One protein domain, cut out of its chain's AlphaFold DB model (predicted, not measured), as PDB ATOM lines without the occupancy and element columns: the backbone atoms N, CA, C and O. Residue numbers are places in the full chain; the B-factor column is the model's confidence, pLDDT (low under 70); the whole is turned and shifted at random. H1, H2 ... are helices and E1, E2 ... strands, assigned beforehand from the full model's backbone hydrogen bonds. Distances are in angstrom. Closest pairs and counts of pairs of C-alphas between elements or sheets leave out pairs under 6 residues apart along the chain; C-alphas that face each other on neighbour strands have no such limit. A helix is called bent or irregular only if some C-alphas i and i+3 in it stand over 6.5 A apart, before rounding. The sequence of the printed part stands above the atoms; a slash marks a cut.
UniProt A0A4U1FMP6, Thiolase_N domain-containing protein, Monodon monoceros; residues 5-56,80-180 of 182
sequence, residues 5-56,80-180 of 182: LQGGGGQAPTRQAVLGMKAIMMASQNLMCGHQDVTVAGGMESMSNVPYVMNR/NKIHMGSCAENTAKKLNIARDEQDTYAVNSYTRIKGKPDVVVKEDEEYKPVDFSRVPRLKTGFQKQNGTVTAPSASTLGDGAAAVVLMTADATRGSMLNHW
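What this domain is: This is residues 5 to 56 and 80 to 180 of the 182 residues of the protein "Thiolase_N domain-containing protein" of Monodon monoceros (UniProt A0A4U1FMP6). A two-stranded ribbon, E1 and E2, has the helix H1 packed along it; at the end where E1 stops and E2 starts lies a loose group of H2, H3 and the looping stretch 114 to 158, and at the other end lie the short helices H4 and H5. Residues 50 to 56, 115 to 122 and 173 to 180 stick out. The printed part has 153 residues with five named helices and two named strands in the order H1 E1 H2 H3 E2 H4 H5; the sheet, E1 - E2, is antiparallel. The class is mixed, helices and strands, with under half of the residues, 75, in named elements. The whole is loose, with a radius of gyration of the C-alphas of 20.4 A and spans of 60 by 47 by 33 A.

Where its parts are: H1, residues 13 to 32, begins at C-alpha 13 (-27.162, 46.888, -23.032) and is 28.3 A long. It has a kink of 53 degrees near residue 20, and it is irregular, but only just: C-alphas 14 and 17 are 6.9 A apart. E1, residues 38 to 46, measures 26.9 A. After the cut come H2, residues 84 to 95, 16.8 A, and H3, residues 99 to 113, 21.8 A. E2, residues 159 to 167, measures 27.5 A and begins at C-alpha 159 (-14.031, 44.002, -28.461). H4 is residues 169 to 173; H5, residues 176 to 180, ends at C-alpha 180 (-6.755, 68.333, -45.933).

How they stand to each other: E1 and E2 are antiparallel neighbours at 172 degrees; N 39 and O 166 are 2.8 A apart and N 162 and O 43 2.9 A, both within hydrogen-bond range. The closest C-alphas of H1 and E1 are those of Gly 20 and Gly 43, 4.0 A apart. For H1 and E2 they are those of Leu 31 and Met 167, 6.9 A apart. H2 and H3 are apart, and both are apart from H1. H4 and H5 are close but not clearly touching, with the C-alphas of Thr 172 and Asn 178 closest at 7.1 A. In H2, H3 and H4 every O i to N i+4 pair is within hydrogen-bond range; in H1 12 of 16 are, in H5 0 of 1, beside 2 of 2 O i to N i+3 pairs.

The domain as a whole: The two C-alphas farthest apart, of Gln 145 and Gly 174, are 61.7 A apart. Residues 57 to 79 are not printed, and C-alphas 56 and 80 are 24.8 A apart across the cut. The link from H3 to E2, 45 residues, is long. The mean pLDDT of the printed part is 73.5; 47 residues are under 70, among them residues 5 to 19, 113 to 132 and 174 to 180.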
ATOM      1  N   LEU A   5     -17.136  63.392 -23.935       46.53
ATOM      2  CA  LEU A   5     -18.485  62.927 -23.615       46.53
ATOM      3  C   LEU A   5     -18.534  61.411 -23.812       46.53
ATOM      4  O   LEU A   5     -18.892  60.920 -24.880       46.53
ATOM      5  N   GLN A   6     -18.138  60.664 -22.783       41.62
ATOM      6  CA  GLN A   6     -18.382  59.226 -22.724       41.62
ATOM      7  C   GLN A   6     -19.837  58.976 -22.313       41.62
ATOM      8  O   GLN A   6     -20.317  59.526 -21.320       41.62
ATOM      9  N   GLY A   7     -20.553  58.141 -23.073       40.94
ATOM     10  CA  GLY A   7     -21.837  57.601 -22.628       40.94
ATOM     11  C   GLY A   7     -21.616  56.812 -21.337       40.94
ATOM     12  O   GLY A   7     -20.851  55.854 -21.334       40.94
ATOM     13  N   GLY A   8     -22.217  57.257 -20.231       34.16
ATOM     14  CA  GLY A   8     -21.979  56.687 -18.905       34.16
ATOM     15  C   GLY A   8     -22.252  55.180 -18.849       34.16
ATOM     16  O   GLY A   8     -23.333  54.727 -19.227       34.16
ATOM     17  N   GLY A   9     -21.270  54.423 -18.352       31.19
ATOM     18  CA  GLY A   9     -21.395  52.996 -18.069       31.19
ATOM     19  C   GLY A   9     -22.347  52.761 -16.898       31.19
ATOM     20  O   GLY A   9     -22.157  53.318 -15.818       31.19
ATOM     21  N   GLY A  10     -23.393  51.967 -17.121       33.22
ATOM     22  CA  GLY A  10     -24.368  51.605 -16.087       33.22
ATOM     23  C   GLY A  10     -25.826  51.556 -16.542       33.22
ATOM     24  O   GLY A  10     -26.717  51.559 -15.697       33.22
ATOM     25  N   GLN A  11     -26.110  51.547 -17.846       32.22
ATOM     26  CA  GLN A  11     -27.473  51.367 -18.348       32.22
ATOM     27  C   GLN A  11     -27.545  50.160 -19.276       32.22
ATOM     28  O   GLN A  11     -26.659  49.986 -20.105       32.22
ATOM     29  N   ALA A  12     -28.631  49.393 -19.123       33.78
ATOM     30  CA  ALA A  12     -28.973  48.184 -19.867       33.78
ATOM     31  C   ALA A  12     -28.460  48.182 -21.325       33.78
ATOM     32  O   ALA A  12     -28.591  49.175 -22.050       33.78
ATOM     33  N   PRO A  13     -27.951  47.046 -21.802       41.34
ATOM     34  CA  PRO A  13     -27.162  46.888 -23.032       41.34
ATOM     35  C   PRO A  13     -27.900  47.121 -24.343       41.34
ATOM     36  O   PRO A  13     -27.277  47.297 -25.386       41.34
ATOM     37  N   THR A  14     -29.233  47.197 -24.310       38.91
ATOM     38  CA  THR A  14     -30.020  47.651 -25.456       38.91
ATOM     39  C   THR A  14     -29.623  49.079 -25.831       38.91
ATOM     40  O   THR A  14     -29.906  49.532 -26.938       38.91
ATOM     41  N   ARG A  15     -28.908  49.779 -24.934       44.94
ATOM     42  CA  ARG A  15     -28.252  51.049 -25.201       44.94
ATOM     43  C   ARG A  15     -26.831  50.915 -25.743       44.94
ATOM     44  O   ARG A  15     -26.482  51.811 -26.488       44.94
ATOM     45  N   GLN A  16     -26.029  49.877 -25.486       52.09
ATOM     46  CA  GLN A  16     -24.591  49.854 -25.842       52.09
ATOM     47  C   GLN A  16     -24.308  50.058 -27.339       52.09
ATOM     48  O   GLN A  16     -23.527  50.942 -27.689       52.09
ATOM     49  N   ALA A  17     -25.037  49.381 -28.233       54.19
ATOM     50  CA  ALA A  17     -24.930  49.629 -29.681       54.19
ATOM     51  C   ALA A  17     -25.341  51.065 -30.082       54.19
ATOM     52  O   ALA A  17     -24.853  51.627 -31.061       54.19
ATOM     53  N   VAL A  18     -26.233  51.684 -29.306       58.62
ATOM     54  CA  VAL A  18     -26.751  53.043 -29.523       58.62
ATOM     55  C   VAL A  18     -25.916  54.098 -28.778       58.62
ATOM     56  O   VAL A  18     -25.959  55.269 -29.148       58.62
ATOM     57  N   LEU A  19     -25.123  53.722 -27.765       65.88
ATOM     58  CA  LEU A  19     -24.382  54.639 -26.891       65.88
ATOM     59  C   LEU A  19     -23.325  55.411 -27.680       65.88
ATOM     60  O   LEU A  19     -23.224  56.624 -27.505       65.88
ATOM     61  N   GLY A  20     -22.612  54.752 -28.600       75.81
ATOM     62  CA  GLY A  20     -21.637  55.421 -29.469       75.81
ATOM     63  C   GLY A  20     -22.287  56.490 -30.355       75.81
ATOM     64  O   GLY A  20     -21.848  57.640 -30.384       75.81
ATOM     65  N   MET A  21     -23.403  56.155 -31.010       80.25
ATOM     66  CA  MET A  21     -24.166  57.121 -31.813       80.25
ATOM     67  C   MET A  21     -24.786  58.229 -30.950       80.25
ATOM     68  O   MET A  21     -24.786  59.395 -31.344       80.25
ATOM     69  N   LYS A  22     -25.271  57.908 -29.747       80.25
ATOM     70  CA  LYS A  22     -25.863  58.889 -28.832       80.25
ATOM     71  C   LYS A  22     -24.827  59.883 -28.308       80.25
ATOM     72  O   LYS A  22     -25.150  61.066 -28.203       80.25
ATOM     73  N   ALA A  23     -23.605  59.428 -28.030       81.62
ATOM     74  CA  ALA A  23     -22.491  60.295 -27.655       81.62
ATOM     75  C   ALA A  23     -22.199  61.321 -28.760       81.62
ATOM     76  O   ALA A  23     -22.102  62.515 -28.482       81.62
ATOM     77  N   ILE A  24     -22.173  60.876 -30.022       86.31
ATOM     78  CA  ILE A  24     -22.017  61.753 -31.193       86.31
ATOM     79  C   ILE A  24     -23.172  62.758 -31.280       86.31
ATOM     80  O   ILE A  24     -22.935  63.952 -31.440       86.31
ATOM     81  N   MET A  25     -24.423  62.316 -31.121       88.19
ATOM     82  CA  MET A  25     -25.587  63.213 -31.168       88.19
ATOM     83  C   MET A  25     -25.547  64.293 -30.078       88.19
ATOM     84  O   MET A  25     -25.852  65.449 -30.357       88.19
ATOM     85  N   MET A  26     -25.179  63.934 -28.845       86.62
ATOM     86  CA  MET A  26     -25.080  64.890 -27.734       86.62
ATOM     87  C   MET A  26     -23.921  65.871 -27.927       86.62
ATOM     88  O   MET A  26     -24.076  67.062 -27.669       86.62
ATOM     89  N   ALA A  27     -22.784  65.394 -28.436       86.12
ATOM     90  CA  ALA A  27     -21.672  66.260 -28.803       86.12
ATOM     91  C   ALA A  27     -22.075  67.256 -29.901       86.12
ATOM     92  O   ALA A  27     -21.826  68.452 -29.764       86.12
ATOM     93  N   SER A  28     -22.783  66.798 -30.936       88.44
ATOM     94  CA  SER A  28     -23.325  67.668 -31.985       88.44
ATOM     95  C   SER A  28     -24.301  68.709 -31.439       88.44
ATOM     96  O   SER A  28     -24.237  69.864 -31.845       88.44
ATOM     97  N   GLN A  29     -25.167  68.348 -30.488       91.19
ATOM     98  CA  GLN A  29     -26.072  69.306 -29.840       91.19
ATOM     99  C   GLN A  29     -25.306  70.391 -29.070       91.19
ATOM    100  O   GLN A  29     -25.625  71.569 -29.204       91.19
ATOM    101  N   ASN A  30     -24.256  70.021 -28.332       88.81
ATOM    102  CA  ASN A  30     -23.424  70.990 -27.613       88.81
ATOM    103  C   ASN A  30     -22.693  71.959 -28.558       88.81
ATOM    104  O   ASN A  30     -22.582  73.145 -28.243       88.81
ATOM    105  N   LEU A  31     -22.236  71.469 -29.715       89.56
ATOM    106  CA  LEU A  31     -21.644  72.299 -30.768       89.56
ATOM    107  C   LEU A  31     -22.691  73.238 -31.393       89.56
ATOM    108  O   LEU A  31     -22.439  74.427 -31.556       89.56
ATOM    109  N   MET A  32     -23.895  72.733 -31.689       89.88
ATOM    110  CA  MET A  32     -24.993  73.529 -32.263       89.88
ATOM    111  C   MET A  32     -25.477  74.638 -31.323       89.88
ATOM    112  O   MET A  32     -25.813  75.727 -31.782       89.88
ATOM    113  N   CYS A  33     -25.502  74.384 -30.014       90.88
ATOM    114  CA  CYS A  33     -25.878  75.380 -29.012       90.88
ATOM    115  C   CYS A  33     -24.743  76.370 -28.680       90.88
ATOM    116  O   CYS A  33     -24.908  77.182 -27.770       90.88
ATOM    117  N   GLY A  34     -23.587  76.290 -29.350       88.81
ATOM    118  CA  GLY A  34     -22.439  77.172 -29.106       88.81
ATOM    119  C   GLY A  34     -21.809  77.001 -27.722       88.81
ATOM    120  O   GLY A  34     -21.153  77.909 -27.223       88.81
ATOM    121  N   HIS A  35     -22.043  75.864 -27.059       89.25
ATOM    122  CA  HIS A  35     -21.479  75.602 -25.731       89.25
ATOM    123  C   HIS A  35     -20.026  75.138 -25.822       89.25
ATOM    124  O   HIS A  35     -19.274  75.283 -24.858       89.25
ATOM    125  N   GLN A  36     -19.643  74.537 -26.948       85.81
ATOM    126  CA  GLN A  36     -18.298  74.060 -27.255       85.81
ATOM    127  C   GLN A  36     -18.013  74.298 -28.741       85.81
ATOM    128  O   GLN A  36     -18.939  74.302 -29.548       85.81
ATOM    129  N   ASP A  37     -16.733  74.420 -29.095       86.00
ATOM    130  CA  ASP A  37     -16.278  74.589 -30.484       86.00
ATOM    131  C   ASP A  37     -15.647  73.321 -31.071       86.00
ATOM    132  O   ASP A  37     -15.701  73.089 -32.277       86.00
ATOM    133  N   VAL A  38     -15.057  72.483 -30.213       87.44
ATOM    134  CA  VAL A  38     -14.407  71.216 -30.572       87.44
ATOM    135  C   VAL A  38     -14.716  70.185 -29.487       87.44
ATOM    136  O   VAL A  38     -14.636  70.481 -28.296       87.44
ATOM    137  N   THR A  39     -15.093  68.967 -29.869       88.06
ATOM    138  CA  THR A  39     -15.430  67.867 -28.950       88.06
ATOM    139  C   THR A  39     -15.032  66.525 -29.559       88.06
ATOM    140  O   THR A  39     -15.038  66.361 -30.774       88.06
ATOM    141  N   VAL A  40     -14.698  65.548 -28.715       86.75
ATOM    142  CA  VAL A  40     -14.471  64.158 -29.133       86.75
ATOM    143  C   VAL A  40     -15.620  63.302 -28.613       86.75
ATOM    144  O   VAL A  40     -15.979  63.389 -27.437       86.75
ATOM    145  N   ALA A  41     -16.200  62.486 -29.489       85.56
ATOM    146  CA  ALA A  41     -17.308  61.594 -29.168       85.56
ATOM    147  C   ALA A  41     -17.062  60.202 -29.750       85.56
ATOM    148  O   ALA A  41     -16.443  60.063 -30.800       85.56
ATOM    149  N   GLY A  42     -17.542  59.161 -29.079       84.25
ATOM    150  CA  GLY A  42     -17.284  57.789 -29.495       84.25
ATOM    151  C   GLY A  42     -17.935  56.755 -28.590       84.25
ATOM    152  O   GLY A  42     -18.711  57.094 -27.696       84.25
ATOM    153  N   GLY A  43     -17.595  55.493 -28.826       81.62
ATOM    154  CA  GLY A  43     -18.019  54.350 -28.026       81.62
ATOM    155  C   GLY A  43     -16.899  53.322 -27.918       81.62
ATOM    156  O   GLY A  43     -16.072  53.198 -28.820       81.62
ATOM    157  N   MET A  44     -16.869  52.602 -26.803       80.88
ATOM    158  CA  MET A  44     -15.952  51.496 -26.555       80.88
ATOM    159  C   MET A  44     -16.726  50.387 -25.858       80.88
ATOM    160  O   MET A  44     -17.526  50.672 -24.969       80.88
ATOM    161  N   GLU A  45     -16.441  49.148 -26.235       80.56
ATOM    162  CA  GLU A  45     -16.961  47.950 -25.593       80.56
ATOM    163  C   GLU A  45     -15.825  46.927 -25.474       80.56
ATOM    164  O   GLU A  45     -15.006  46.783 -26.385       80.56
ATOM    165  N   SER A  46     -15.755  46.234 -24.339       78.44
ATOM    166  CA  SER A  46     -14.860  45.090 -24.162       78.44
ATOM    167  C   SER A  46     -15.644  43.953 -23.525       78.44
ATOM    168  O   SER A  46     -15.711  43.840 -22.301       78.44
ATOM    169  N   MET A  47     -16.260  43.133 -24.373       78.69
ATOM    170  CA  MET A  47     -17.046  41.975 -23.963       78.69
ATOM    171  C   MET A  47     -16.170  40.862 -23.380       78.69
ATOM    172  O   MET A  47     -16.615  40.171 -22.466       78.69
ATOM    173  N   SER A  48     -14.907  40.732 -23.806       78.25
ATOM    174  CA  SER A  48     -13.986  39.721 -23.255       78.25
ATOM    175  C   SER A  48     -13.658  39.927 -21.774       78.25
ATOM    176  O   SER A  48     -13.323  38.972 -21.077       78.25
ATOM    177  N   ASN A  49     -13.756  41.163 -21.276       82.06
ATOM    178  CA  ASN A  49     -13.439  41.513 -19.889       82.06
ATOM    179  C   ASN A  49     -14.681  41.648 -18.995       82.06
ATOM    180  O   ASN A  49     -14.570  42.099 -17.852       82.06
ATOM    181  N   VAL A  50     -15.866  41.286 -19.491       84.25
ATOM    182  CA  VAL A  50     -17.103  41.389 -18.715       84.25
ATOM    183  C   VAL A  50     -17.106  40.336 -17.595       84.25
ATOM    184  O   VAL A  50     -16.975  39.143 -17.872       84.25
ATOM    185  N   PRO A  51     -17.246  40.737 -16.314       89.69
ATOM    186  CA  PRO A  51     -17.140  39.803 -15.202       89.69
ATOM    187  C   PRO A  51     -18.452  39.056 -14.933       89.69
ATOM    188  O   PRO A  51     -19.549  39.505 -15.263       89.69
ATOM    189  N   TYR A  52     -18.340  37.942 -14.215       89.94
ATOM    190  CA  TYR A  52     -19.482  37.301 -13.570       89.94
ATOM    191  C   TYR A  52     -19.860  38.045 -12.288       89.94
ATOM    192  O   TYR A  52     -18.989  38.484 -11.535       89.94
ATOM    193  N   VAL A  53     -21.158  38.145 -12.004       89.31
ATOM    194  CA  VAL A  53     -21.667  38.808 -10.798       89.31
ATOM    195  C   VAL A  53     -22.331  37.843  -9.832       89.31
ATOM    196  O   VAL A  53     -22.981  36.868 -10.212       89.31
ATOM    197  N   MET A  54     -22.188  38.170  -8.551       90.38
ATOM    198  CA  MET A  54     -22.881  37.534  -7.443       90.38
ATOM    199  C   MET A  54     -23.748  38.573  -6.737       90.38
ATOM    200  O   MET A  54     -23.314  39.702  -6.502       90.38
ATOM    201  N   ASN A  55     -24.967  38.191  -6.363       88.06
ATOM    202  CA  ASN A  55     -25.823  39.063  -5.570       88.06
ATOM    203  C   ASN A  55     -25.206  39.294  -4.186       88.06
ATOM    204  O   ASN A  55     -24.771  38.358  -3.515       88.06
ATOM    205  N   ARG A  56     -25.192  40.552  -3.743       90.06
ATOM    206  CA  ARG A  56     -24.714  40.919  -2.410       90.06
ATOM    207  C   ARG A  56     -25.684  40.393  -1.348       90.06
ATOM    208  O   ARG A  56     -26.871  40.700  -1.407       90.06
ATOM    209  N   ASN A  80     -39.456  40.660 -21.435       78.38
ATOM    210  CA  ASN A  80     -39.836  39.350 -21.950       78.38
ATOM    211  C   ASN A  80     -38.966  38.222 -21.382       78.38
ATOM    212  O   ASN A  80     -39.337  37.058 -21.512       78.38
ATOM    213  N   LYS A  81     -37.829  38.545 -20.745       84.25
ATOM    214  CA  LYS A  81     -36.870  37.581 -20.172       84.25
ATOM    215  C   LYS A  81     -36.390  36.539 -21.186       84.25
ATOM    216  O   LYS A  81     -36.128  35.389 -20.838       84.25
ATOM    217  N   ILE A  82     -36.292  36.948 -22.447       84.44
ATOM    218  CA  ILE A  82     -35.777  36.134 -23.549       84.44
ATOM    219  C   ILE A  82     -34.486  36.747 -24.080       84.44
ATOM    220  O   ILE A  82     -34.248  37.948 -23.948       84.44
ATOM    221  N   HIS A  83     -33.658  35.916 -24.703       84.81
ATOM    222  CA  HIS A  83     -32.444  36.377 -25.358       84.81
ATOM    223  C   HIS A  83     -32.789  37.254 -26.573       84.81
ATOM    224  O   HIS A  83     -33.747  36.971 -27.294       84.81
ATOM    225  N   MET A  84     -31.966  38.262 -26.868       81.94
ATOM    226  CA  MET A  84     -32.144  39.161 -28.018       81.94
ATOM    227  C   MET A  84     -32.313  38.439 -29.365       81.94
ATOM    228  O   MET A  84     -33.096  38.884 -30.202       81.94
ATOM    229  N   GLY A  85     -31.666  37.289 -29.576       82.69
ATOM    230  CA  GLY A  85     -31.872  36.495 -30.784       82.69
ATOM    231  C   GLY A  85     -33.281  35.899 -30.882       82.69
ATOM    232  O   GLY A  85     -33.841  35.827 -31.969       82.69
ATOM    233  N   SER A  86     -33.924  35.572 -29.758       82.62
ATOM    234  CA  SER A  86     -35.340  35.178 -29.734       82.62
ATOM    235  C   SER A  86     -36.272  36.359 -30.036       82.62
ATOM    236  O   SER A  86     -37.333  36.166 -30.627       82.62
ATOM    237  N   CYS A  87     -35.883  37.591 -29.688       83.31
ATOM    238  CA  CYS A  87     -36.601  38.789 -30.133       83.31
ATOM    239  C   CYS A  87     -36.518  38.955 -31.659       83.31
ATOM    240  O   CYS A  87     -37.524  39.278 -32.290       83.31
ATOM    241  N   ALA A  88     -35.351  38.684 -32.255       84.44
ATOM    242  CA  ALA A  88     -35.173  38.718 -33.707       84.44
ATOM    243  C   ALA A  88     -36.051  37.675 -34.423       84.44
ATOM    244  O   ALA A  88     -36.689  38.006 -35.419       84.44
ATOM    245  N   GLU A  89     -36.196  36.468 -33.864       83.69
ATOM    246  CA  GLU A  89     -37.112  35.437 -34.389       83.69
ATOM    247  C   GLU A  89     -38.574  35.905 -34.429       83.69
ATOM    248  O   GLU A  89     -39.304  35.625 -35.380       83.69
ATOM    249  N   ASN A  90     -39.021  36.650 -33.414       86.62
ATOM    250  CA  ASN A  90     -40.383  37.188 -33.390       86.62
ATOM    251  C   ASN A  90     -40.612  38.193 -34.527       86.62
ATOM    252  O   ASN A  90     -41.692  38.219 -35.118       86.62
ATOM    253  N   THR A  91     -39.607  39.008 -34.843       84.12
ATOM    254  CA  THR A  91     -39.656  39.942 -35.973       84.12
ATOM    255  C   THR A  91     -39.591  39.205 -37.307       84.12
ATOM    256  O   THR A  91     -40.396  39.501 -38.189       84.12
ATOM    257  N   ALA A  92     -38.718  38.200 -37.433       87.19
ATOM    258  CA  ALA A  92     -38.615  37.366 -38.630       87.19
ATOM    259  C   ALA A  92     -39.955  36.696 -38.962       87.19
ATOM    260  O   ALA A  92     -40.406  36.746 -40.103       87.19
ATOM    261  N   LYS A  93     -40.663  36.177 -37.950       85.88
ATOM    262  CA  LYS A  93     -42.011  35.610 -38.117       85.88
ATOM    263  C   LYS A  93     -43.059  36.646 -38.514       85.88
ATOM    264  O   LYS A  93     -43.893  36.361 -39.362       85.88
ATOM    265  N   LYS A  94     -43.039  37.839 -37.912       87.44
ATOM    266  CA  LYS A  94     -44.006  38.908 -38.231       87.44
ATOM    267  C   LYS A  94     -43.841  39.445 -39.651       87.44
ATOM    268  O   LYS A  94     -44.832  39.811 -40.272       87.44
ATOM    269  N   LEU A  95     -42.602  39.517 -40.132       88.31
ATOM    270  CA  LEU A  95     -42.258  40.071 -41.443       88.31
ATOM    271  C   LEU A  95     -42.037  38.995 -42.516       88.31
ATOM    272  O   LEU A  95     -41.708  39.343 -43.642       88.31
ATOM    273  N   ASN A  96     -42.244  37.714 -42.186       88.38
ATOM    274  CA  ASN A  96     -41.998  36.564 -43.064       88.38
ATOM    275  C   ASN A  96     -40.588  36.542 -43.682       88.38
ATOM    276  O   ASN A  96     -40.424  36.131 -44.826       88.38
ATOM    277  N   ILE A  97     -39.573  36.962 -42.922       87.44
ATOM    278  CA  ILE A  97     -38.178  36.932 -43.373       87.44
ATOM    279  C   ILE A  97     -37.680  35.494 -43.267       87.44
ATOM    280  O   ILE A  97     -37.539  34.947 -42.166       87.44
ATOM    281  N   ALA A  98     -37.430  34.883 -44.418       87.31
ATOM    282  CA  ALA A  98     -37.051  33.486 -44.510       87.31
ATOM    283  C   ALA A  98     -35.563  33.260 -44.178       87.31
ATOM    284  O   ALA A  98     -34.749  34.183 -44.089       87.31
ATOM    285  N   ARG A  99     -35.208  31.998 -43.917       83.25
ATOM    286  CA  ARG A  99     -33.854  31.618 -43.487       83.25
ATOM    287  C   ARG A  99     -32.808  31.841 -44.584       83.25
ATOM    288  O   ARG A  99     -31.694  32.263 -44.297       83.25
ATOM    289  N   ASP A 100     -33.174  31.539 -45.818       84.81
ATOM    290  CA  ASP A 100     -32.359  31.719 -47.017       84.81
ATOM    291  C   ASP A 100     -32.011  33.192 -47.270       84.81
ATOM    292  O   ASP A 100     -30.870  33.500 -47.621       84.81
ATOM    293  N   GLU A 101     -32.951  34.107 -47.022       86.06
ATOM    294  CA  GLU A 101     -32.713  35.552 -47.110       86.06
ATOM    295  C   GLU A 101     -31.676  36.016 -46.076       86.06
ATOM    296  O   GLU A 101     -30.742  36.752 -46.413       86.06
ATOM    297  N   GLN A 102     -31.788  35.538 -44.831       84.75
ATOM    298  CA  GLN A 102     -30.837  35.853 -43.758       84.75
ATOM    299  C   GLN A 102     -29.440  35.285 -44.043       84.75
ATOM    300  O   GLN A 102     -28.442  35.985 -43.867       84.75
ATOM    301  N   ASP A 103     -29.360  34.042 -44.525       82.56
ATOM    302  CA  ASP A 103     -28.089  33.406 -44.886       82.56
ATOM    303  C   ASP A 103     -27.433  34.120 -46.080       82.56
ATOM    304  O   ASP A 103     -26.231  34.389 -46.060       82.56
ATOM    305  N   THR A 104     -28.215  34.504 -47.094       85.12
ATOM    306  CA  THR A 104     -27.716  35.268 -48.251       85.12
ATOM    307  C   THR A 104     -27.161  36.622 -47.816       85.12
ATOM    308  O   THR A 104     -26.089  37.036 -48.266       85.12
ATOM    309  N   TYR A 105     -27.854  37.309 -46.903       84.19
ATOM    310  CA  TYR A 105     -27.375  38.565 -46.334       84.19
ATOM    311  C   TYR A 105     -26.060  38.381 -45.563       84.19
ATOM    312  O   TYR A 105     -25.123  39.156 -45.767       84.19
ATOM    313  N   ALA A 106     -25.951  37.330 -44.747       80.25
ATOM    314  CA  ALA A 106     -24.731  37.009 -44.009       80.25
ATOM    315  C   ALA A 106     -23.538  36.786 -44.953       80.25
ATOM    316  O   ALA A 106     -22.505  37.442 -44.816       80.25
ATOM    317  N   VAL A 107     -23.696  35.933 -45.972       80.31
ATOM    318  CA  VAL A 107     -22.646  35.667 -46.975       80.31
ATOM    319  C   VAL A 107     -22.220  36.952 -47.692       80.31
ATOM    320  O   VAL A 107     -21.022  37.199 -47.874       80.31
ATOM    321  N   ASN A 108     -23.181  37.802 -48.059       83.31
ATOM    322  CA  ASN A 108     -22.903  39.092 -48.686       83.31
ATOM    323  C   ASN A 108     -22.129  40.041 -47.758       83.31
ATOM    324  O   ASN A 108     -21.228  40.737 -48.228       83.31
ATOM    325  N   SER A 109     -22.442  40.058 -46.459       79.56
ATOM    326  CA  SER A 109     -21.722  40.855 -45.457       79.56
ATOM    327  C   SER A 109     -20.247  40.443 -45.371       79.56
ATOM    328  O   SER A 109     -19.358  41.272 -45.577       79.56
ATOM    329  N   TYR A 110     -19.975  39.141 -45.216       74.31
ATOM    330  CA  TYR A 110     -18.605  38.611 -45.171       74.31
ATOM    331  C   TYR A 110     -17.827  38.860 -46.470       74.31
ATOM    332  O   TYR A 110     -16.635  39.169 -46.443       74.31
ATOM    333  N   THR A 111     -18.496  38.778 -47.622       75.38
ATOM    334  CA  THR A 111     -17.864  39.020 -48.929       75.38
ATOM    335  C   THR A 111     -17.445  40.482 -49.104       75.38
ATOM    336  O   THR A 111     -16.385  40.751 -49.665       75.38
ATOM    337  N   ARG A 112     -18.233  41.438 -48.589       74.19
ATOM    338  CA  ARG A 112     -17.926  42.881 -48.659       74.19
ATOM    339  C   ARG A 112     -16.706  43.284 -47.829       74.19
ATOM    340  O   ARG A 112     -16.033  44.249 -48.181       74.19
ATOM    341  N   ILE A 113     -16.425  42.567 -46.741       65.69
ATOM    342  CA  ILE A 113     -15.315  42.874 -45.822       65.69
ATOM    343  C   ILE A 113     -13.973  42.352 -46.365       65.69
ATOM    344  O   ILE A 113     -12.934  42.963 -46.132       65.69
ATOM    345  N   LYS A 114     -13.992  41.292 -47.185       57.62
ATOM    346  CA  LYS A 114     -12.818  40.560 -47.706       57.62
ATOM    347  C   LYS A 114     -11.899  41.348 -48.673       57.62
ATOM    348  O   LYS A 114     -11.048  40.746 -49.320       57.62
ATOM    349  N   GLY A 115     -12.072  42.665 -48.815       51.03
ATOM    350  CA  GLY A 115     -11.455  43.491 -49.864       51.03
ATOM    351  C   GLY A 115     -10.608  44.688 -49.412       51.03
ATOM    352  O   GLY A 115     -10.377  45.571 -50.235       51.03
ATOM    353  N   LYS A 116     -10.159  44.780 -48.152       49.66
ATOM    354  CA  LYS A 116      -9.316  45.902 -47.677       49.66
ATOM    355  C   LYS A 116      -8.015  45.387 -47.045       49.66
ATOM    356  O   LYS A 116      -8.126  44.599 -46.113       49.66
ATOM    357  N   PRO A 117      -6.818  45.800 -47.512       46.12
ATOM    358  CA  PRO A 117      -5.561  45.380 -46.901       46.12
ATOM    359  C   PRO A 117      -5.116  46.356 -45.802       46.12
ATOM    360  O   PRO A 117      -5.200  47.568 -46.006       46.12
ATOM    361  N   ASP A 118      -4.627  45.824 -44.673       36.16
ATOM    362  CA  ASP A 118      -3.250  46.026 -44.167       36.16
ATOM    363  C   ASP A 118      -3.055  45.319 -42.803       36.16
ATOM    364  O   ASP A 118      -3.959  45.325 -41.979       36.16
ATOM    365  N   VAL A 119      -1.870  44.762 -42.499       43.34
ATOM    366  CA  VAL A 119      -1.619  43.936 -41.287       43.34
ATOM    367  C   VAL A 119      -0.594  44.555 -40.317       43.34
ATOM    368  O   VAL A 119       0.586  44.614 -40.640       43.34
ATOM    369  N   VAL A 120      -1.074  44.945 -39.119       49.44
ATOM    370  CA  VAL A 120      -0.485  44.929 -37.743       49.44
ATOM    371  C   VAL A 120      -1.689  45.054 -36.784       49.44
ATOM    372  O   VAL A 120      -2.102  46.177 -36.552       49.44
ATOM    373  N   VAL A 121      -2.345  43.960 -36.344       54.09
ATOM    374  CA  VAL A 121      -3.735  43.961 -35.771       54.09
ATOM    375  C   VAL A 121      -4.569  45.145 -36.300       54.09
ATOM    376  O   VAL A 121      -5.009  46.033 -35.578       54.09
ATOM    377  N   LYS A 122      -4.629  45.218 -37.630       51.84
ATOM    378  CA  LYS A 122      -5.222  46.308 -38.417       51.84
ATOM    379  C   LYS A 122      -6.510  45.838 -39.114       51.84
ATOM    380  O   LYS A 122      -7.195  46.642 -39.735       51.84
ATOM    381  N   GLU A 123      -6.841  44.549 -39.006       53.72
ATOM    382  CA  GLU A 123      -8.005  43.917 -39.626       53.72
ATOM    383  C   GLU A 123      -8.878  43.246 -38.571       53.72
ATOM    384  O   GLU A 123      -8.368  42.611 -37.649       53.72
ATOM    385  N   ASP A 124     -10.186  43.359 -38.777       56.91
ATOM    386  CA  ASP A 124     -11.235  42.719 -37.992       56.91
ATOM    387  C   ASP A 124     -11.041  41.185 -37.946       56.91
ATOM    388  O   ASP A 124     -10.774  40.551 -38.972       56.91
ATOM    389  N   GLU A 125     -11.119  40.570 -36.763       63.56
ATOM    390  CA  GLU A 125     -10.870  39.129 -36.583       63.56
ATOM    391  C   GLU A 125     -12.069  38.268 -37.017       63.56
ATOM    392  O   GLU A 125     -11.911  37.094 -37.378       63.56
ATOM    393  N   GLU A 126     -13.266  38.857 -37.052       59.41
ATOM    394  CA  GLU A 126     -14.540  38.134 -37.107       59.41
ATOM    395  C   GLU A 126     -14.861  37.527 -38.487       59.41
ATOM    396  O   GLU A 126     -15.620  36.561 -38.589       59.41
ATOM    397  N   TYR A 127     -14.260  38.023 -39.575       58.44
ATOM    398  CA  TYR A 127     -14.578  37.547 -40.931       58.44
ATOM    399  C   TYR A 127     -13.855  36.251 -41.341       58.44
ATOM    400  O   TYR A 127     -14.220  35.622 -42.338       58.44
ATOM    401  N   LYS A 128     -12.806  35.856 -40.611       60.19
ATOM    402  CA  LYS A 128     -11.902  34.751 -40.983       60.19
ATOM    403  C   LYS A 128     -12.456  33.340 -40.701       60.19
ATOM    404  O   LYS A 128     -12.225  32.466 -41.538       60.19
ATOM    405  N   PRO A 129     -13.186  33.059 -39.602       64.19
ATOM    406  CA  PRO A 129     -13.611  31.698 -39.258       64.19
ATOM    407  C   PRO A 129     -14.937  31.236 -39.905       64.19
ATOM    408  O   PRO A 129     -15.616  30.370 -39.350       64.19
ATOM    409  N   VAL A 130     -15.332  31.759 -41.074       61.38
ATOM    410  CA  VAL A 130     -16.605  31.374 -41.720       61.38
ATOM    411  C   VAL A 130     -16.403  30.325 -42.811       61.38
ATOM    412  O   VAL A 130     -15.879  30.598 -43.889       61.38
ATOM    413  N   ASP A 131     -16.898  29.113 -42.553       69.19
ATOM    414  CA  ASP A 131     -17.065  28.075 -43.572       69.19
ATOM    415  C   ASP A 131     -18.427  28.246 -44.263       69.19
ATOM    416  O   ASP A 131     -19.467  27.811 -43.759       69.19
ATOM    417  N   PHE A 132     -18.413  28.873 -45.442       68.81
ATOM    418  CA  PHE A 132     -19.606  29.135 -46.256       68.81
ATOM    419  C   PHE A 132     -20.406  27.866 -46.594       68.81
ATOM    420  O   PHE A 132     -21.620  27.937 -46.771       68.81
ATOM    421  N   SER A 133     -19.765  26.690 -46.625       70.62
ATOM    422  CA  SER A 133     -20.453  25.419 -46.887       70.62
ATOM    423  C   SER A 133     -21.306  24.942 -45.703       70.62
ATOM    424  O   SER A 133     -22.248  24.160 -45.875       70.62
ATOM    425  N   ARG A 134     -20.998  25.420 -44.490       72.19
ATOM    426  CA  ARG A 134     -21.687  25.037 -43.250       72.19
ATOM    427  C   ARG A 134     -22.839  25.964 -42.891       72.19
ATOM    428  O   ARG A 134     -23.716  25.519 -42.158       72.19
ATOM    429  N   VAL A 135     -22.881  27.188 -43.422       73.56
ATOM    430  CA  VAL A 135     -23.905  28.200 -43.095       73.56
ATOM    431  C   VAL A 135     -25.343  27.648 -43.207       73.56
ATOM    432  O   VAL A 135     -26.057  27.697 -42.200       73.56
ATOM    433  N   PRO A 136     -25.750  26.969 -44.304       71.94
ATOM    434  CA  PRO A 136     -27.112  26.431 -44.424       71.94
ATOM    435  C   PRO A 136     -27.387  25.210 -43.528       71.94
ATOM    436  O   PRO A 136     -28.535  24.829 -43.317       71.94
ATOM    437  N   ARG A 137     -26.336  24.553 -43.014       72.81
ATOM    438  CA  ARG A 137     -26.431  23.326 -42.199       72.81
ATOM    439  C   ARG A 137     -26.471  23.608 -40.697       72.81
ATOM    440  O   ARG A 137     -26.664  22.681 -39.908       72.81
ATOM    441  N   LEU A 138     -26.254  24.856 -40.284       73.88
ATOM    442  CA  LEU A 138     -26.221  25.225 -38.874       73.88
ATOM    443  C   LEU A 138     -27.622  25.256 -38.263       73.88
ATOM    444  O   LEU A 138     -28.585  25.761 -38.846       73.88
ATOM    445  N   LYS A 139     -27.701  24.721 -37.041       74.25
ATOM    446  CA  LYS A 139     -28.903  24.770 -36.210       74.25
ATOM    447  C   LYS A 139     -29.189  26.209 -35.790       74.25
ATOM    448  O   LYS A 139     -28.280  27.015 -35.605       74.25
ATOM    449  N   THR A 140     -30.466  26.491 -35.600       75.75
ATOM    450  CA  THR A 140     -30.983  27.758 -35.090       75.75
ATOM    451  C   THR A 140     -30.430  28.035 -33.693       75.75
ATOM    452  O   THR A 140     -30.487  27.177 -32.809       75.75
ATOM    453  N   GLY A 141     -29.847  29.221 -33.503       68.56
ATOM    454  CA  GLY A 141     -29.083  29.559 -32.295       68.56
ATOM    455  C   GLY A 141     -29.960  29.847 -31.076       68.56
ATOM    456  O   GLY A 141     -29.560  29.578 -29.948       68.56
ATOM    457  N   PHE A 142     -31.179  30.348 -31.305       72.69
ATOM    458  CA  PHE A 142     -32.017  30.921 -30.244       72.69
ATOM    459  C   PHE A 142     -33.387  30.251 -30.078       72.69
ATOM    460  O   PHE A 142     -33.988  30.357 -29.010       72.69
ATOM    461  N   GLN A 143     -33.893  29.538 -31.091       73.25
ATOM    462  CA  GLN A 143     -35.173  28.828 -31.008       73.25
ATOM    463  C   GLN A 143     -35.087  27.428 -31.624       73.25
ATOM    464  O   GLN A 143     -34.731  27.275 -32.786       73.25
ATOM    465  N   LYS A 144     -35.458  26.391 -30.857       68.06
ATOM    466  CA  LYS A 144     -35.392  24.982 -31.303       68.06
ATOM    467  C   LYS A 144     -36.466  24.595 -32.331       68.06
ATOM    468  O   LYS A 144     -36.271  23.636 -33.063       68.06
ATOM    469  N   GLN A 145     -37.599  25.302 -32.361       67.25
ATOM    470  CA  GLN A 145     -38.729  25.032 -33.259       67.25
ATOM    471  C   GLN A 145     -38.966  26.237 -34.176       67.25
ATOM    472  O   GLN A 145     -39.205  27.337 -33.679       67.25
ATOM    473  N   ASN A 146     -38.910  26.023 -35.495       68.56
ATOM    474  CA  ASN A 146     -39.113  27.041 -36.538       68.56
ATOM    475  C   ASN A 146     -38.310  28.334 -36.303       68.56
ATOM    476  O   ASN A 146     -38.854  29.432 -36.414       68.56
ATOM    477  N   GLY A 147     -37.043  28.185 -35.913       72.06
ATOM    478  CA  GLY A 147     -36.105  29.298 -35.852       72.06
ATOM    479  C   GLY A 147     -35.508  29.599 -37.226       72.06
ATOM    480  O   GLY A 147     -35.424  28.728 -38.095       72.06
ATOM    481  N   THR A 148     -35.062  30.827 -37.399       75.44
ATOM    482  CA  THR A 148     -34.429  31.362 -38.605       75.44
ATOM    483  C   THR A 148     -33.066  31.983 -38.301       75.44
ATOM    484  O   THR A 148     -32.196  31.992 -39.162       75.44
ATOM    485  N   VAL A 149     -32.817  32.408 -37.062       77.38
ATOM    486  CA  VAL A 149     -31.580  33.089 -36.681       77.38
ATOM    487  C   VAL A 149     -30.502  32.065 -36.322       77.38
ATOM    488  O   VAL A 149     -30.707  31.163 -35.498       77.38
ATOM    489  N   THR A 150     -29.318  32.217 -36.912       78.25
ATOM    490  CA  THR A 150     -28.149  31.363 -36.660       78.25
ATOM    491  C   THR A 150     -26.914  32.162 -36.304       78.25
ATOM    492  O   THR A 150     -26.881  33.370 -36.484       78.25
ATOM    493  N   ALA A 151     -25.890  31.474 -35.796       75.44
ATOM    494  CA  ALA A 151     -24.611  32.087 -35.452       75.44
ATOM    495  C   ALA A 151     -24.004  32.956 -36.578       75.44
ATOM    496  O   ALA A 151     -23.630  34.075 -36.267       75.44
ATOM    497  N   PRO A 152     -23.942  32.529 -37.860       69.94
ATOM    498  CA  PRO A 152     -23.398  33.371 -38.930       69.94
ATOM    499  C   PRO A 152     -24.334  34.502 -39.376       69.94
ATOM    500  O   PRO A 152     -23.870  35.438 -40.015       69.94
ATOM    501  N   SER A 153     -25.642  34.408 -39.106       71.75
ATOM    502  CA  SER A 153     -26.603  35.468 -39.442       71.75
ATOM    503  C   SER A 153     -26.834  36.462 -38.298       71.75
ATOM    504  O   SER A 153     -27.481  37.489 -38.499       71.75
ATOM    505  N   ALA A 154     -26.296  36.179 -37.112       78.38
ATOM    506  CA  ALA A 154     -26.268  37.068 -35.961       78.38
ATOM    507  C   ALA A 154     -24.879  37.706 -35.810       78.38
ATOM    508  O   ALA A 154     -23.875  37.144 -36.235       78.38
ATOM    509  N   SER A 155     -24.818  38.875 -35.174       80.12
ATOM    510  CA  SER A 155     -23.550  39.484 -34.763       80.12
ATOM    511  C   SER A 155     -22.859  38.624 -33.705       80.12
ATOM    512  O   SER A 155     -23.539  38.125 -32.798       80.12
ATOM    513  N   THR A 156     -21.534  38.488 -33.770       78.25
ATOM    514  CA  THR A 156     -20.787  37.844 -32.682       78.25
ATOM    515  C   THR A 156     -20.450  38.838 -31.562       78.25
ATOM    516  O   THR A 156     -20.875  39.996 -31.573       78.25
ATOM    517  N   LEU A 157     -19.758  38.345 -30.533       78.19
ATOM    518  CA  LEU A 157     -19.231  39.156 -29.442       78.19
ATOM    519  C   LEU A 157     -17.857  39.676 -29.860       78.19
ATOM    520  O   LEU A 157     -16.976  38.876 -30.173       78.19
ATOM    521  N   GLY A 158     -17.681  40.994 -29.834       74.62
ATOM    522  CA  GLY A 158     -16.438  41.649 -30.229       74.62
ATOM    523  C   GLY A 158     -15.964  42.657 -29.189       74.62
ATOM    524  O   GLY A 158     -16.757  43.212 -28.424       74.62
ATOM    525  N   ASP A 159     -14.659  42.910 -29.197       75.56
ATOM    526  CA  ASP A 159     -14.031  44.002 -28.461       75.56
ATOM    527  C   ASP A 159     -13.644  45.107 -29.446       75.56
ATOM    528  O   ASP A 159     -13.052  44.838 -30.492       75.56
ATOM    529  N   GLY A 160     -13.947  46.366 -29.128       75.69
ATOM    530  CA  GLY A 160     -13.642  47.462 -30.043       75.69
ATOM    531  C   GLY A 160     -13.905  48.850 -29.478       75.69
ATOM    532  O   GLY A 160     -14.683  49.042 -28.543       75.69
ATOM    533  N   ALA A 161     -13.252  49.847 -30.075       80.75
ATOM    534  CA  ALA A 161     -13.467  51.255 -29.772       80.75
ATOM    535  C   ALA A 161     -13.472  52.089 -31.057       80.75
ATOM    536  O   ALA A 161     -12.672  51.860 -31.962       80.75
ATOM    537  N   ALA A 162     -14.350  53.087 -31.114       80.19
ATOM    538  CA  ALA A 162     -14.413  54.056 -32.198       80.19
ATOM    539  C   ALA A 162     -14.598  55.465 -31.628       80.19
ATOM    540  O   ALA A 162     -15.390  55.672 -30.705       80.19
ATOM    541  N   ALA A 163     -13.891  56.444 -32.192       84.56
ATOM    542  CA  ALA A 163     -13.979  57.844 -31.794       84.56
ATOM    543  C   ALA A 163     -13.940  58.766 -33.015       84.56
ATOM    544  O   ALA A 163     -13.264  58.487 -34.005       84.56
ATOM    545  N   VAL A 164     -14.656  59.881 -32.918       85.25
ATOM    546  CA  VAL A 164     -14.703  60.947 -33.917       85.25
ATOM    547  C   VAL A 164     -14.463  62.295 -33.251       85.25
ATOM    548  O   VAL A 164     -14.915  62.552 -32.132       85.25
ATOM    549  N   VAL A 165     -13.749  63.169 -33.955       88.06
ATOM    550  CA  VAL A 165     -13.572  64.570 -33.570       88.06
ATOM    551  C   VAL A 165     -14.633  65.391 -34.294       88.06
ATOM    552  O   VAL A 165     -14.732  65.339 -35.518       88.06
ATOM    553  N   LEU A 166     -15.428  66.140 -33.539       87.12
ATOM    554  CA  LEU A 166     -16.479  67.019 -34.036       87.12
ATOM    555  C   LEU A 166     -16.106  68.467 -33.721       87.12
ATOM    556  O   LEU A 166     -15.594  68.764 -32.641       87.12
ATOM    557  N   MET A 167     -16.367  69.377 -34.655       90.38
ATOM    558  CA  MET A 167     -16.066  70.796 -34.488       90.38
ATOM    559  C   MET A 167     -17.074  71.674 -35.227       90.38
ATOM    560  O   MET A 167     -17.709  71.223 -36.184       90.38
ATOM    561  N   THR A 168     -17.220  72.922 -34.786       88.62
ATOM    562  CA  THR A 168     -18.006  73.934 -35.504       88.62
ATOM    563  C   THR A 168     -17.267  74.382 -36.768       88.62
ATOM    564  O   THR A 168     -16.038  74.369 -36.834       88.62
ATOM    565  N   ALA A 169     -18.014  74.819 -37.788       85.88
ATOM    566  CA  ALA A 169     -17.420  75.298 -39.039       85.88
ATOM    567  C   ALA A 169     -16.497  76.515 -38.825       85.88
ATOM    568  O   ALA A 169     -15.516  76.693 -39.547       85.88
ATOM    569  N   ASP A 170     -16.790  77.344 -37.821       83.75
ATOM    570  CA  ASP A 170     -15.962  78.492 -37.443       83.75
ATOM    571  C   ASP A 170     -14.627  78.054 -36.838       83.75
ATOM    572  O   ASP A 170     -13.575  78.559 -37.238       83.75
ATOM    573  N   ALA A 171     -14.646  77.045 -35.964       80.06
ATOM    574  CA  ALA A 171     -13.436  76.458 -35.401       80.06
ATOM    575  C   ALA A 171     -12.549  75.813 -36.479       80.06
ATOM    576  O   ALA A 171     -11.324  75.935 -36.429       80.06
ATOM    577  N   THR A 172     -13.148  75.188 -37.500       76.69
ATOM    578  CA  THR A 172     -12.395  74.630 -38.635       76.69
ATOM    579  C   THR A 172     -11.683  75.724 -39.430       76.69
ATOM    580  O   THR A 172     -10.511  75.566 -39.779       76.69
ATOM    581  N   ARG A 173     -12.344  76.866 -39.672       73.31
ATOM    582  CA  ARG A 173     -11.786  77.997 -40.437       73.31
ATOM    583  C   ARG A 173     -10.551  78.625 -39.787       73.31
ATOM    584  O   ARG A 173      -9.643  79.023 -40.508       73.31
ATOM    585  N   GLY A 174     -10.493  78.666 -38.455       63.34
ATOM    586  CA  GLY A 174      -9.330  79.149 -37.698       63.34
ATOM    587  C   GLY A 174      -8.177  78.145 -37.571       63.34
ATOM    588  O   GLY A 174      -7.140  78.480 -37.002       63.34
ATOM    589  N   SER A 175      -8.343  76.918 -38.073       65.44
ATOM    590  CA  SER A 175      -7.393  75.818 -37.890       65.44
ATOM    591  C   SER A 175      -6.685  75.424 -39.194       65.44
ATOM    592  O   SER A 175      -7.219  75.582 -40.292       65.44
ATOM    593  N   MET A 176      -5.486  74.839 -39.083       58.84
ATOM    594  CA  MET A 176      -4.707  74.312 -40.222       58.84
ATOM    595  C   MET A 176      -5.371  73.119 -40.947       58.84
ATOM    596  O   MET A 176      -4.834  72.625 -41.937       58.84
ATOM    597  N   LEU A 177      -6.544  72.653 -40.500       60.75
ATOM    598  CA  LEU A 177      -7.254  71.508 -41.087       60.75
ATOM    599  C   LEU A 177      -7.810  71.775 -42.494       60.75
ATOM    600  O   LEU A 177      -8.092  70.825 -43.218       60.75
ATOM    601  N   ASN A 178      -7.903  73.037 -42.929       55.38
ATOM    602  CA  ASN A 178      -8.350  73.377 -44.289       55.38
ATOM    603  C   ASN A 178      -7.406  72.871 -45.395       55.38
ATOM    604  O   ASN A 178      -7.801  72.853 -46.556       55.38
ATOM    605  N   HIS A 179      -6.184  72.449 -45.054       55.22
ATOM    606  CA  HIS A 179      -5.226  71.900 -46.017       55.22
ATOM    607  C   HIS A 179      -5.518  70.442 -46.419       55.22
ATOM    608  O   HIS A 179      -4.952  69.962 -47.388       55.22
ATOM    609  N   TRP A 180      -6.411  69.747 -45.702       52.81
ATOM    610  CA  TRP A 180      -6.755  68.333 -45.933       52.81
ATOM    611  C   TRP A 180      -8.027  68.131 -46.768       52.81
ATOM    612  O   TRP A 180      -8.547  67.020 -46.855       52.81
TER     613      TRP A 180